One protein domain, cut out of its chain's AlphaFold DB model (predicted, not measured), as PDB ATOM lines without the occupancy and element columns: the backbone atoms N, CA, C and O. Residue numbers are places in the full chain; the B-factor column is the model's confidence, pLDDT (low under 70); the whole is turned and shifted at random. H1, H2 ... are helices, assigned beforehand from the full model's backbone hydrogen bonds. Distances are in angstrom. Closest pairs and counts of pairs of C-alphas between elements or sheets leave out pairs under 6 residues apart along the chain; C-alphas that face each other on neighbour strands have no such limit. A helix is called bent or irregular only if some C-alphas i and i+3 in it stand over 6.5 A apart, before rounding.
ATOM      1  N   ASN A  86     -15.062  14.237  27.960       76.88
ATOM      2  CA  ASN A  86     -15.967  13.735  28.981       76.88
ATOM      3  C   ASN A  86     -17.349  13.425  28.359       76.88
ATOM      4  O   ASN A  86     -17.954  14.329  27.774       76.88
ATOM      5  N   PRO A  87     -17.911  12.209  28.525       76.12
ATOM      6  CA  PRO A  87     -19.245  11.863  28.019       76.12
ATOM      7  C   PRO A  87     -20.354  12.841  28.441       76.12
ATOM      8  O   PRO A  87     -21.316  13.051  27.701       76.12
ATOM      9  N   LYS A  88     -20.204  13.514  29.590       79.06
ATOM     10  CA  LYS A  88     -21.132  14.563  30.047       79.06
ATOM     11  C   LYS A  88     -21.186  15.766  29.096       79.06
ATOM     12  O   LYS A  88     -22.256  16.347  28.935       79.06
ATOM     13  N   LEU A  89     -20.078  16.108  28.431       78.44
ATOM     14  CA  LEU A  89     -20.031  17.178  27.423       78.44
ATOM     15  C   LEU A  89     -20.813  16.796  26.159       78.44
ATOM     16  O   LEU A  89     -21.365  17.657  25.478       78.44
ATOM     17  N   LEU A  90     -20.913  15.497  25.868       81.69
ATOM     18  CA  LEU A  90     -21.594  14.980  24.679       81.69
ATOM     19  C   LEU A  90     -23.104  14.838  24.858       81.69
ATOM     20  O   LEU A  90     -23.828  14.764  23.867       81.69
ATOM     21  N   HIS A  91     -23.609  14.849  26.092       78.88
ATOM     22  CA  HIS A  91     -25.035  14.652  26.366       78.88
ATOM     23  C   HIS A  91     -25.930  15.671  25.645       78.88
ATOM     24  O   HIS A  91     -27.027  15.330  25.194       78.88
ATOM     25  N   ARG A  92     -25.445  16.913  25.512       74.19
ATOM     26  CA  ARG A  92     -26.128  18.019  24.822       74.19
ATOM     27  C   ARG A  92     -25.638  18.248  23.390       74.19
ATOM     28  O   ARG A  92     -26.167  19.125  22.715       74.19
ATOM     29  N   ALA A  93     -24.658  17.473  22.930       82.19
ATOM     30  CA  ALA A  93     -24.137  17.588  21.578       82.19
ATOM     31  C   ALA A  93     -25.154  17.063  20.541       82.19
ATOM     32  O   ALA A  93     -26.013  16.232  20.869       82.19
ATOM     33  N   PRO A  94     -25.049  17.507  19.276       80.94
ATOM     34  CA  PRO A  94     -25.865  16.988  18.186       80.94
ATOM     35  C   PRO A  94     -25.747  15.456  18.057       80.94
ATOM     36  O   PRO A  94     -24.654  14.918  18.254       80.94
ATOM     37  N   PRO A  95     -26.812  14.738  17.642       82.00
ATOM     38  CA  PRO A  95     -26.789  13.308  17.355       82.00
ATOM     39  C   PRO A  95     -25.637  12.930  16.434       82.00
ATOM     40  O   PRO A  95     -24.961  11.949  16.694       82.00
ATOM     41  N   CYS A  96     -25.331  13.764  15.438       83.81
ATOM     42  CA  CYS A  96     -24.193  13.547  14.552       83.81
ATOM     43  C   CYS A  96     -22.851  13.461  15.291       83.81
ATOM     44  O   CYS A  96     -22.014  12.631  14.959       83.81
ATOM     45  N   ILE A  97     -22.641  14.310  16.299       85.88
ATOM     46  CA  ILE A  97     -21.409  14.327  17.095       85.88
ATOM     47  C   ILE A  97     -21.377  13.140  18.062       85.88
ATOM     48  O   ILE A  97     -20.329  12.521  18.235       85.88
ATOM     49  N   ARG A  98     -22.525  12.762  18.637       85.94
ATOM     50  CA  ARG A  98     -22.637  11.550  19.470       85.94
ATOM     51  C   ARG A  98     -22.375  10.278  18.658       85.94
ATOM     52  O   ARG A  98     -21.555   9.462  19.056       85.94
ATOM     53  N   ASN A  99     -22.950  10.176  17.465       85.06
ATOM     54  CA  ASN A  99     -22.699   9.078  16.535       85.06
ATOM     55  C   ASN A  99     -21.234   9.065  16.065       85.06
ATOM     56  O   ASN A  99     -20.644   7.999  15.900       85.06
ATOM     57  N   ALA A 100     -20.616  10.235  15.862       84.12
ATOM     58  CA  ALA A 100     -19.184  10.331  15.578       84.12
ATOM     59  C   ALA A 100     -18.343   9.801  16.751       84.12
ATOM     60  O   ALA A 100     -17.368   9.089  16.520       84.12
ATOM     61  N   TYR A 101     -18.735  10.077  17.998       84.06
ATOM     62  CA  TYR A 101     -18.092   9.508  19.185       84.06
ATOM     63  C   TYR A 101     -18.225   7.978  19.241       84.06
ATOM     64  O   TYR A 101     -17.213   7.289  19.370       84.06
ATOM     65  N   GLU A 102     -19.425   7.431  19.031       82.69
ATOM     66  CA  GLU A 102     -19.669   5.977  18.976       82.69
ATOM     67  C   GLU A 102     -18.852   5.295  17.865       82.69
ATOM     68  O   GLU A 102     -18.210   4.259  18.064       82.69
ATOM     69  N   LYS A 103     -18.766   5.937  16.695       77.81
ATOM     70  CA  LYS A 103     -17.929   5.492  15.569       77.81
ATOM     71  C   LYS A 103     -16.435   5.775  15.764       77.81
ATOM     72  O   LYS A 103     -15.632   5.413  14.906       77.81
ATOM     73  N   ASN A 104     -16.041   6.311  16.923       69.19
ATOM     74  CA  ASN A 104     -14.666   6.631  17.308       69.19
ATOM     75  C   ASN A 104     -13.979   7.638  16.372       69.19
ATOM     76  O   ASN A 104     -12.773   7.582  16.145       69.19
ATOM     77  N   SER A 105     -14.732   8.586  15.832       76.38
ATOM     78  CA  SER A 105     -14.218   9.715  15.060       76.38
ATOM     79  C   SER A 105     -13.923  10.901  15.986       76.38
ATOM     80  O   SER A 105     -14.499  11.976  15.852       76.38
ATOM     81  N   ILE A 106     -13.019  10.708  16.954       77.62
ATOM     82  CA  ILE A 106     -12.763  11.667  18.046       77.62
ATOM     83  C   ILE A 106     -12.273  13.024  17.562       77.62
ATOM     84  O   ILE A 106     -12.626  14.020  18.175       77.62
ATOM     85  N   LYS A 107     -11.552  13.107  16.443       75.00
ATOM     86  CA  LYS A 107     -11.191  14.408  15.865       75.00
ATOM     87  C   LYS A 107     -12.420  15.278  15.588       75.00
ATOM     88  O   LYS A 107     -12.434  16.436  15.967       75.00
ATOM     89  N   ILE A 108     -13.470  14.705  14.998       79.94
ATOM     90  CA  ILE A 108     -14.726  15.421  14.725       79.94
ATOM     91  C   ILE A 108     -15.357  15.909  16.030       79.94
ATOM     92  O   ILE A 108     -15.867  17.026  16.105       79.94
ATOM     93  N   VAL A 109     -15.310  15.065  17.061       82.06
ATOM     94  CA  VAL A 109     -15.846  15.379  18.385       82.06
ATOM     95  C   VAL A 109     -15.039  16.497  19.048       82.06
ATOM     96  O   VAL A 109     -15.623  17.448  19.550       82.06
ATOM     97  N   ALA A 110     -13.712  16.417  19.009       81.56
ATOM     98  CA  ALA A 110     -12.813  17.430  19.540       81.56
ATOM     99  C   ALA A 110     -12.955  18.759  18.784       81.56
ATOM    100  O   ALA A 110     -13.138  19.783  19.425       81.56
ATOM    101  N   ASP A 111     -12.988  18.752  17.448       81.31
ATOM    102  CA  ASP A 111     -13.190  19.955  16.627       81.31
ATOM    103  C   ASP A 111     -14.510  20.660  16.978       81.31
ATOM    104  O   ASP A 111     -14.550  21.886  17.125       81.31
ATOM    105  N   TYR A 112     -15.586  19.887  17.171       84.69
ATOM    106  CA  TYR A 112     -16.859  20.419  17.653       84.69
ATOM    107  C   TYR A 112     -16.728  21.034  19.049       84.69
ATOM    108  O   TYR A 112     -17.114  22.184  19.238       84.69
ATOM    109  N   LEU A 113     -16.173  20.297  20.018       85.69
ATOM    110  CA  LEU A 113     -16.056  20.756  21.406       85.69
ATOM    111  C   LEU A 113     -15.146  21.982  21.547       85.69
ATOM    112  O   LEU A 113     -15.453  22.863  22.345       85.69
ATOM    113  N   VAL A 114     -14.073  22.073  20.760       84.12
ATOM    114  CA  VAL A 114     -13.196  23.248  20.737       84.12
ATOM    115  C   VAL A 114     -13.922  24.446  20.147       84.12
ATOM    116  O   VAL A 114     -13.928  25.513  20.746       84.12
ATOM    117  N   THR A 115     -14.596  24.272  19.006       82.38
ATOM    118  CA  THR A 115     -15.362  25.376  18.403       82.38
ATOM    119  C   THR A 115     -16.532  25.802  19.308       82.38
ATOM    120  O   THR A 115     -16.972  26.946  19.261       82.38
ATOM    121  N   ALA A 116     -17.019  24.894  20.163       81.25
ATOM    122  CA  ALA A 116     -18.035  25.152  21.181       81.25
ATOM    123  C   ALA A 116     -17.486  25.831  22.447       81.25
ATOM    124  O   ALA A 116     -18.263  26.084  23.366       81.25
ATOM    125  N   ASN A 117     -16.173  26.080  22.522       82.56
ATOM    126  CA  ASN A 117     -15.460  26.538  23.716       82.56
ATOM    127  C   ASN A 117     -15.686  25.638  24.951       82.56
ATOM    128  O   ASN A 117     -15.696  26.115  26.083       82.56
ATOM    129  N   LEU A 118     -15.899  24.333  24.743       82.00
ATOM    130  CA  LEU A 118     -16.097  23.349  25.817       82.00
ATOM    131  C   LEU A 118     -14.798  22.653  26.232       82.00
ATOM    132  O   LEU A 118     -14.721  22.120  27.338       82.00
ATOM    133  N   ILE A 119     -13.802  22.640  25.349       80.94
ATOM    134  CA  ILE A 119     -12.432  22.207  25.630       80.94
ATOM    135  C   ILE A 119     -11.468  23.163  24.926       80.94
ATOM    136  O   ILE A 119     -11.820  23.758  23.906       80.94
ATOM    137  N   GLU A 120     -10.248  23.291  25.434       76.69
ATOM    138  CA  GLU A 120      -9.196  24.006  24.710       76.69
ATOM    139  C   GLU A 120      -8.772  23.226  23.456       76.69
ATOM    140  O   GLU A 120      -8.857  21.989  23.457       76.69
ATOM    141  N   PRO A 121      -8.322  23.919  22.385       69.44
ATOM    142  CA  PRO A 121      -7.722  23.264  21.235       69.44
ATOM    143  C   PRO A 121      -6.669  22.264  21.718       69.44
ATOM    144  O   PRO A 121      -5.744  22.659  22.430       69.44
ATOM    145  N   PRO A 122      -6.804  20.970  21.385       63.47
ATOM    146  CA  PRO A 122      -5.777  19.990  21.706       63.47
ATOM    147  C   PRO A 122      -4.536  20.267  20.836       63.47
ATOM    148  O   PRO A 122      -4.377  21.353  20.297       63.47
ATOM    149  N   PHE A 123      -3.649  19.288  20.672       61.78
ATOM    150  CA  PHE A 123      -2.349  19.349  19.970       61.78
ATOM    151  C   PHE A 123      -2.343  19.868  18.507       61.78
ATOM    152  O   PHE A 123      -1.373  19.670  17.786       61.78
ATOM    153  N   TYR A 124      -3.429  20.466  18.025       59.81
ATOM    154  CA  TYR A 124      -3.585  21.065  16.715       59.81
ATOM    155  C   TYR A 124      -4.426  22.349  16.806       59.81
ATOM    156  O   TYR A 124      -5.349  22.470  17.613       59.81
ATOM    157  N   LYS A 125      -4.175  23.303  15.901       60.62
ATOM    158  CA  LYS A 125      -5.065  24.462  15.729       60.62
ATOM    159  C   LYS A 125      -6.435  23.979  15.265       60.62
ATOM    160  O   LYS A 125      -6.548  23.388  14.187       60.62
ATOM    161  N   ALA A 126      -7.464  24.230  16.069       62.16
ATOM    162  CA  ALA A 126      -8.820  23.834  15.730       62.16
ATOM    163  C   ALA A 126      -9.257  24.487  14.417       62.16
ATOM    164  O   ALA A 126      -9.243  25.709  14.257       62.16
ATOM    165  N   ARG A 127      -9.632  23.641  13.457       64.38
ATOM    166  CA  ARG A 127     -10.373  24.080  12.275       64.38
ATOM    167  C   ARG A 127     -11.839  24.235  12.667       64.38
ATOM    168  O   ARG A 127     -12.265  23.727  13.699       64.38
ATOM    169  N   HIS A 128     -12.607  24.943  11.846       69.56
ATOM    170  CA  HIS A 128     -14.042  25.081  12.076       69.56
ATOM    171  C   HIS A 128     -14.705  23.703  12.209       69.56
ATOM    172  O   HIS A 128     -14.354  22.775  11.473       69.56
ATOM    173  N   ALA A 129     -15.666  23.590  13.128       71.12
ATOM    174  CA  ALA A 129     -16.461  22.380  13.288       71.12
ATOM    175  C   ALA A 129     -17.061  21.928  11.936       71.12
ATOM    176  O   ALA A 129     -17.525  22.773  11.161       71.12
ATOM    177  N   PRO A 130     -17.086  20.613  11.640       75.19
ATOM    178  CA  PRO A 130     -17.650  20.107  10.395       75.19
ATOM    179  C   PRO A 130     -19.109  20.528  10.203       75.19
ATOM    180  O   PRO A 130     -19.890  20.550  11.160       75.19
ATOM    181  N   SER A 131     -19.483  20.817   8.953       79.19
ATOM    182  CA  SER A 131     -20.869  21.132   8.613       79.19
ATOM    183  C   SER A 131     -21.766  19.894   8.727       79.19
ATOM    184  O   SER A 131     -21.303  18.757   8.593       79.19
ATOM    185  N   CYS A 132     -23.068  20.089   8.923       76.50
ATOM    186  CA  CYS A 132     -24.036  18.992   8.914       76.50
ATOM    187  C   CYS A 132     -24.050  18.256   7.570       76.50
ATOM    188  O   CYS A 132     -24.126  17.030   7.551       76.50
ATOM    189  N   GLY A 133     -23.876  18.969   6.449       75.81
ATOM    190  CA  GLY A 133     -23.736  18.353   5.128       75.81
ATOM    191  C   GLY A 133     -22.507  17.441   5.024       75.81
ATOM    192  O   GLY A 133     -22.576  16.364   4.425       75.81
ATOM    193  N   ALA A 134     -21.383  17.824   5.640       79.00
ATOM    194  CA  ALA A 134     -20.197  16.970   5.737       79.00
ATOM    195  C   ALA A 134     -20.450  15.745   6.632       79.00
ATOM    196  O   ALA A 134     -20.234  14.614   6.197       79.00
ATOM    197  N   LEU A 135     -20.994  15.951   7.835       80.00
ATOM    198  CA  LEU A 135     -21.297  14.872   8.780       80.00
ATOM    199  C   LEU A 135     -22.325  13.874   8.229       80.00
ATOM    200  O   LEU A 135     -22.213  12.676   8.489       80.00
ATOM    201  N   ARG A 136     -23.289  14.339   7.431       77.62
ATOM    202  CA  ARG A 136     -24.238  13.488   6.709       77.62
ATOM    203  C   ARG A 136     -23.548  12.638   5.651       77.62
ATOM    204  O   ARG A 136     -23.740  11.427   5.642       77.62
ATOM    205  N   ARG A 137     -22.717  13.242   4.793       79.00
ATOM    206  CA  ARG A 137     -21.954  12.505   3.765       79.00
ATOM    207  C   ARG A 137     -21.035  11.447   4.371       79.00
ATOM    208  O   ARG A 137     -20.825  10.406   3.764       79.00
ATOM    209  N   TRP A 138     -20.521  11.695   5.572       78.75
ATOM    210  CA  TRP A 138     -19.702  10.738   6.314       78.75
ATOM    211  C   TRP A 138     -20.519   9.724   7.134       78.75
ATOM    212  O   TRP A 138     -19.946   8.889   7.832       78.75
ATOM    213  N   GLY A 139     -21.853   9.772   7.066       80.38
ATOM    214  CA  GLY A 139     -22.740   8.819   7.731       80.38
ATOM    215  C   GLY A 139     -22.812   8.982   9.250       80.38
ATOM    216  O   GLY A 139     -23.108   8.015   9.953       80.38
ATOM    217  N   PHE A 140     -22.509  10.166   9.786       82.50
ATOM    218  CA  PHE A 140     -22.649  10.461  11.215       82.50
ATOM    219  C   PHE A 140     -24.040  10.996  11.560       82.50
ATOM    220  O   PHE A 140     -24.540  10.730  12.648       82.50
ATOM    221  N   CYS A 141     -24.700  11.710  10.648       75.31
ATOM    222  CA  CYS A 141     -26.032  12.261  10.888       75.31
ATOM    223  C   CYS A 141     -27.134  11.262  10.533       75.31
ATOM    224  O   CYS A 141     -27.535  11.138   9.377       75.31
ATOM    225  N   THR A 142     -27.620  10.529  11.535       69.94
ATOM    226  CA  THR A 142     -28.810   9.678  11.409       69.94
ATOM    227  C   THR A 142     -29.545   9.634  12.755       69.94
ATOM    228  O   THR A 142     -28.914   9.273  13.753       69.94
ATOM    229  N   PRO A 143     -30.840  10.011  12.819       59.41
ATOM    230  CA  PRO A 143     -31.666  10.564  11.731       59.41
ATOM    231  C   PRO A 143     -31.277  12.008  11.330       59.41
ATOM    232  O   PRO A 143     -30.815  12.787  12.163       59.41
ATOM    233  N   ASP A 144     -31.468  12.354  10.047       66.00
ATOM    234  CA  ASP A 144     -31.030  13.619   9.404       66.00
ATOM    235  C   ASP A 144     -31.983  14.810   9.643       66.00
ATOM    236  O   ASP A 144     -31.727  15.926   9.197       66.00
ATOM    237  N   ASP A 145     -33.100  14.592  10.343       67.19
ATOM    238  CA  ASP A 145     -34.159  15.595  10.537       67.19
ATOM    239  C   ASP A 145     -33.610  16.894  11.138       67.19
ATOM    240  O   ASP A 145     -33.929  17.986  10.684       67.19
ATOM    241  N   TYR A 146     -32.692  16.775  12.098       67.38
ATOM    242  CA  TYR A 146     -32.066  17.924  12.749       67.38
ATOM    243  C   TYR A 146     -31.136  18.714  11.833       67.38
ATOM    244  O   TYR A 146     -31.046  19.924  11.990       67.38
ATOM    245  N   CYS A 147     -30.448  18.063  10.893       69.69
ATOM    246  CA  CYS A 147     -29.626  18.778   9.920       69.69
ATOM    247  C   CYS A 147     -30.474  19.476   8.858       69.69
ATOM    248  O   CYS A 147     -30.092  20.556   8.419       69.69
ATOM    249  N   ARG A 148     -31.617  18.891   8.467       70.75
ATOM    250  CA  ARG A 148     -32.556  19.509   7.515       70.75
ATOM    251  C   ARG A 148     -33.130  20.826   8.031       70.75
ATOM    252  O   ARG A 148     -33.269  21.770   7.267       70.75
ATOM    253  N   GLU A 149     -33.384  20.900   9.333       70.56
ATOM    254  CA  GLU A 149     -33.971  22.074   9.992       70.56
ATOM    255  C   GLU A 149     -32.943  23.138  10.411       70.56
ATOM    256  O   GLU A 149     -33.286  24.113  11.090       70.56
ATOM    257  N   MET A 150     -31.664  22.980  10.059       70.06
ATOM    258  CA  MET A 150     -30.647  23.994  10.328       70.06
ATOM    259  C   MET A 150     -30.500  24.957   9.147       70.06
ATOM    260  O   MET A 150     -30.017  24.590   8.084       70.06
ATOM    261  N   GLU A 151     -30.849  26.226   9.377       58.81
ATOM    262  CA  GLU A 151     -30.723  27.320   8.393       58.81
ATOM    263  C   GLU A 151     -29.283  27.560   7.928       58.81
ATOM    264  O   GLU A 151     -29.037  28.004   6.810       58.81
ATOM    265  N   ARG A 152     -28.315  27.283   8.803       62.69
ATOM    266  CA  ARG A 152     -26.889  27.284   8.484       62.69
ATOM    267  C   ARG A 152     -26.422  25.854   8.657       62.69
ATOM    268  O   ARG A 152     -26.701  25.279   9.702       62.69
ATOM    269  N   GLU A 153     -25.635  25.303   7.731       65.31
ATOM    270  CA  GLU A 153     -25.066  23.950   7.877       65.31
ATOM    271  C   GLU A 153     -24.104  23.801   9.081       65.31
ATOM    272  O   GLU A 153     -23.354  22.838   9.177       65.31
ATOM    273  N   ASN A 154     -24.086  24.745  10.013       67.88
ATOM    274  CA  ASN A 154     -23.263  24.743  11.198       67.88
ATOM    275  C   ASN A 154     -23.931  23.944  12.330       67.88
ATOM    276  O   ASN A 154     -25.051  24.239  12.739       67.88
ATOM    277  N   THR A 155     -23.193  22.994  12.901       64.06
ATOM    278  CA  THR A 155     -23.606  22.171  14.047       64.06
ATOM    279  C   THR A 155     -23.965  22.964  15.312       64.06
ATOM    280  O   THR A 155     -24.668  22.430  16.171       64.06
ATOM    281  N   PHE A 156     -23.578  24.239  15.428       67.69
ATOM    282  CA  PHE A 156     -24.017  25.130  16.515       67.69
ATOM    283  C   PHE A 156     -25.493  25.524  16.450       67.69
ATOM    284  O   PHE A 156     -26.093  25.804  17.488       67.69
ATOM    285  N   ALA A 157     -26.114  25.489  15.268       70.38
ATOM    286  CA  ALA A 157     -27.544  25.761  15.125       70.38
ATOM    287  C   ALA A 157     -28.426  24.604  15.640       70.38
ATOM    288  O   ALA A 157     -29.653  24.717  15.658       70.38
ATOM    289  N   TYR A 158     -27.817  23.505  16.102       69.75
ATOM    290  CA  TYR A 158     -28.517  22.291  16.506       69.75
ATOM    291  C   TYR A 158     -29.525  22.511  17.634       69.75
ATOM    292  O   TYR A 158     -30.629  21.980  17.564       69.75
ATOM    293  N   THR A 159     -29.189  23.295  18.663       68.62
ATOM    294  CA  THR A 159     -30.119  23.543  19.779       68.62
ATOM    295  C   THR A 159     -31.391  24.234  19.289       68.62
ATOM    296  O   THR A 159     -32.490  23.828  19.657       68.62
ATOM    297  N   ALA A 160     -31.253  25.220  18.399       72.38
ATOM    298  CA  ALA A 160     -32.391  25.910  17.798       72.38
ATOM    299  C   ALA A 160     -33.204  24.975  16.887       72.38
ATOM    300  O   ALA A 160     -34.428  24.918  17.000       72.38
ATOM    301  N   ALA A 161     -32.538  24.184  16.040       72.94
ATOM    302  CA  ALA A 161     -33.197  23.201  15.178       72.94
ATOM    303  C   ALA A 161     -33.931  22.111  15.977       72.94
ATOM    304  O   ALA A 161     -35.047  21.728  15.630       72.94
ATOM    305  N   ARG A 162     -33.352  21.649  17.092       72.81
ATOM    306  CA  ARG A 162     -33.987  20.694  18.007       72.81
ATOM    307  C   ARG A 162     -35.277  21.254  18.600       72.81
ATOM    308  O   ARG A 162     -36.269  20.531  18.629       72.81
ATOM    309  N   GLU A 163     -35.280  22.507  19.051       75.88
ATOM    310  CA  GLU A 163     -36.499  23.139  19.572       75.88
ATOM    311  C   GLU A 163     -37.560  23.334  18.482       75.88
ATOM    312  O   GLU A 163     -38.741  23.111  18.746       75.88
ATOM    313  N   ARG A 164     -37.161  23.664  17.245       78.06
ATOM    314  CA  ARG A 164     -38.090  23.731  16.103       78.06
ATOM    315  C   ARG A 164     -38.749  22.386  15.811       78.06
ATOM    316  O   ARG A 164     -39.970  22.329  15.715       78.06
ATOM    317  N   ILE A 165     -37.964  21.311  15.741       74.88
ATOM    318  CA  ILE A 165     -38.471  19.948  15.508       74.88
ATOM    319  C   ILE A 165     -39.363  19.482  16.652       74.88
ATOM    320  O   ILE A 165     -40.379  18.830  16.425       74.88
ATOM    321  N   ARG A 166     -38.986  19.792  17.897       78.75
ATOM    322  CA  ARG A 166     -39.815  19.469  19.059       78.75
ATOM    323  C   ARG A 166     -41.185  20.134  18.938       78.75
ATOM    324  O   ARG A 166     -42.189  19.436  19.001       78.75
ATOM    325  N   ARG A 167     -41.213  21.442  18.664       79.44
ATOM    326  CA  ARG A 167     -42.459  22.199  18.472       79.44
ATOM    327  C   ARG A 167     -43.273  21.700  17.281       79.44
ATOM    328  O   ARG A 167     -44.483  21.592  17.400       79.44
ATOM    329  N   SER A 168     -42.644  21.380  16.148       77.62
ATOM    330  CA  SER A 168     -43.373  20.879  14.974       77.62
ATOM    331  C   SER A 168     -44.003  19.508  15.216       77.62
ATOM    332  O   SER A 168     -45.109  19.259  14.747       77.62
ATOM    333  N   ARG A 169     -43.350  18.638  15.997       79.19
ATOM    334  CA  ARG A 169     -43.909  17.342  16.415       79.19
ATOM    335  C   ARG A 169     -45.037  17.493  17.437       79.19
ATOM    336  O   ARG A 169     -46.013  16.757  17.353       79.19
ATOM    337  N   GLU A 170     -44.919  18.446  18.360       76.12
ATOM    338  CA  GLU A 170     -45.964  18.778  19.341       76.12
ATOM    339  C   GLU A 170     -47.201  19.433  18.686       76.12
ATOM    340  O   GLU A 170     -48.307  19.242  19.170       76.12
ATOM    341  N   LEU A 171     -47.030  20.173  17.582       67.81
ATOM    342  CA  LEU A 171     -48.117  20.828  16.832       67.81
ATOM    343  C   LEU A 171     -48.751  19.944  15.744       67.81
ATOM    344  O   LEU A 171     -49.815  20.279  15.231       67.81
ATOM    345  N   GLY A 172     -48.076  18.861  15.350       56.75
ATOM    346  CA  GLY A 172     -48.540  17.897  14.347       56.75
ATOM    347  C   GLY A 172     -49.107  16.600  14.931       56.75
ATOM    348  O   GLY A 172     -49.260  15.642  14.174       56.75
ATOM    349  N   SER A 173     -49.353  16.556  16.248       46.97
ATOM    350  CA  SER A 173     -49.971  15.435  16.977       46.97
ATOM    351  C   SER A 173     -51.356  15.814  17.487       46.97
ATOM    352  O   SER A 173     -51.493  16.955  17.980       46.97
TER     353      SER A 173
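AT A GLANCE: This is residues 86 to 173 of the 173 residues of an uncharacterized protein of Candidatus Thorarchaeota archaeon SMTZ1-83 (UniProt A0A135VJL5). A small body of short helices has one long helix, H6, whose last part sticks out as an arm, residues 166 to 173 standing free. H2 lies nearest the middle, with the hairpin partner H3 and the short H4 packed on it, while H5 packs on the near part of H6; the long link of residues 116 to 131 loops out at the end away from the arm. The printed part has 88 residues with six named helices, H1 to H6 in order, and no named strand; the class is all helix. It is compact, with a radius of gyration of the C-alphas of 13.2 A, and spans 47 by 24 by 23 A, the arm adding to the length.

IN THESE COORDINATES: H1, residues 87 to 90, begins at C-alpha 87 at (-19.245, 11.863, 28.019). H2 is residues 95 to 102, 10.3 A long, and H3 is residues 106 to 115, 14.0 A long. H4 is residues 132 to 137, with C-alpha 132 at (-24.036, 18.992, 8.914), and H5 is residues 145 to 148. H6, residues 155 to 171, is 24.7 A long and ends at C-alpha 171 at (-48.117, 20.828, 16.832). H6 is irregular, with C-alphas 156 and 159 7.1 A apart, and has a kink of 27 degrees near residue 162.

HOW THE PARTS SIT: H2 and H3 touch and form a helical hairpin, at a steep tilt of 45 degrees, opposite ways; their closest C-alphas, of Ile 97 and Val 109, are 5.8 A apart. H2 and H4 only just touch, with 3 pairs of C-alphas within 8 A, the closest being those of Cys 96 and Leu 135 at 6.6 A. H1 is close to but not clearly touching H2, the closest C-alphas being those of Leu 90 and Arg 98 at 6.3 A. H2 and H6 are near each other. H6 touches H5 with residues 158 to 165 alone, and the closest C-alphas, of Tyr 146 and Ala 161, are 5.9 A apart. H4 and H6 are close but not clearly touching, about perpendicular at 89 degrees, with the C-alphas of Cys 132 and Thr 155 closest at 6.1 A. H3 and H5 are apart. Every O i to N i+4 pair is within hydrogen-bond range in H2, H3 and H4, and 11 of 13 in H6; H1 and H5 are too short for such a pair.

THE WHOLE: The C-alphas of Phe 123 and Ser 173 are the two farthest apart, at 47.9 A. Without the free residues the body spans 35 by 23 by 22 A. The printed part has no cut and ends at the chain's last residue, 173. The link H3 to H4 is long, with 16 residues. The mean pLDDT of the printed part is 74.6; 26 residues are under 70, among them residues 121 to 128 and 171 to 173.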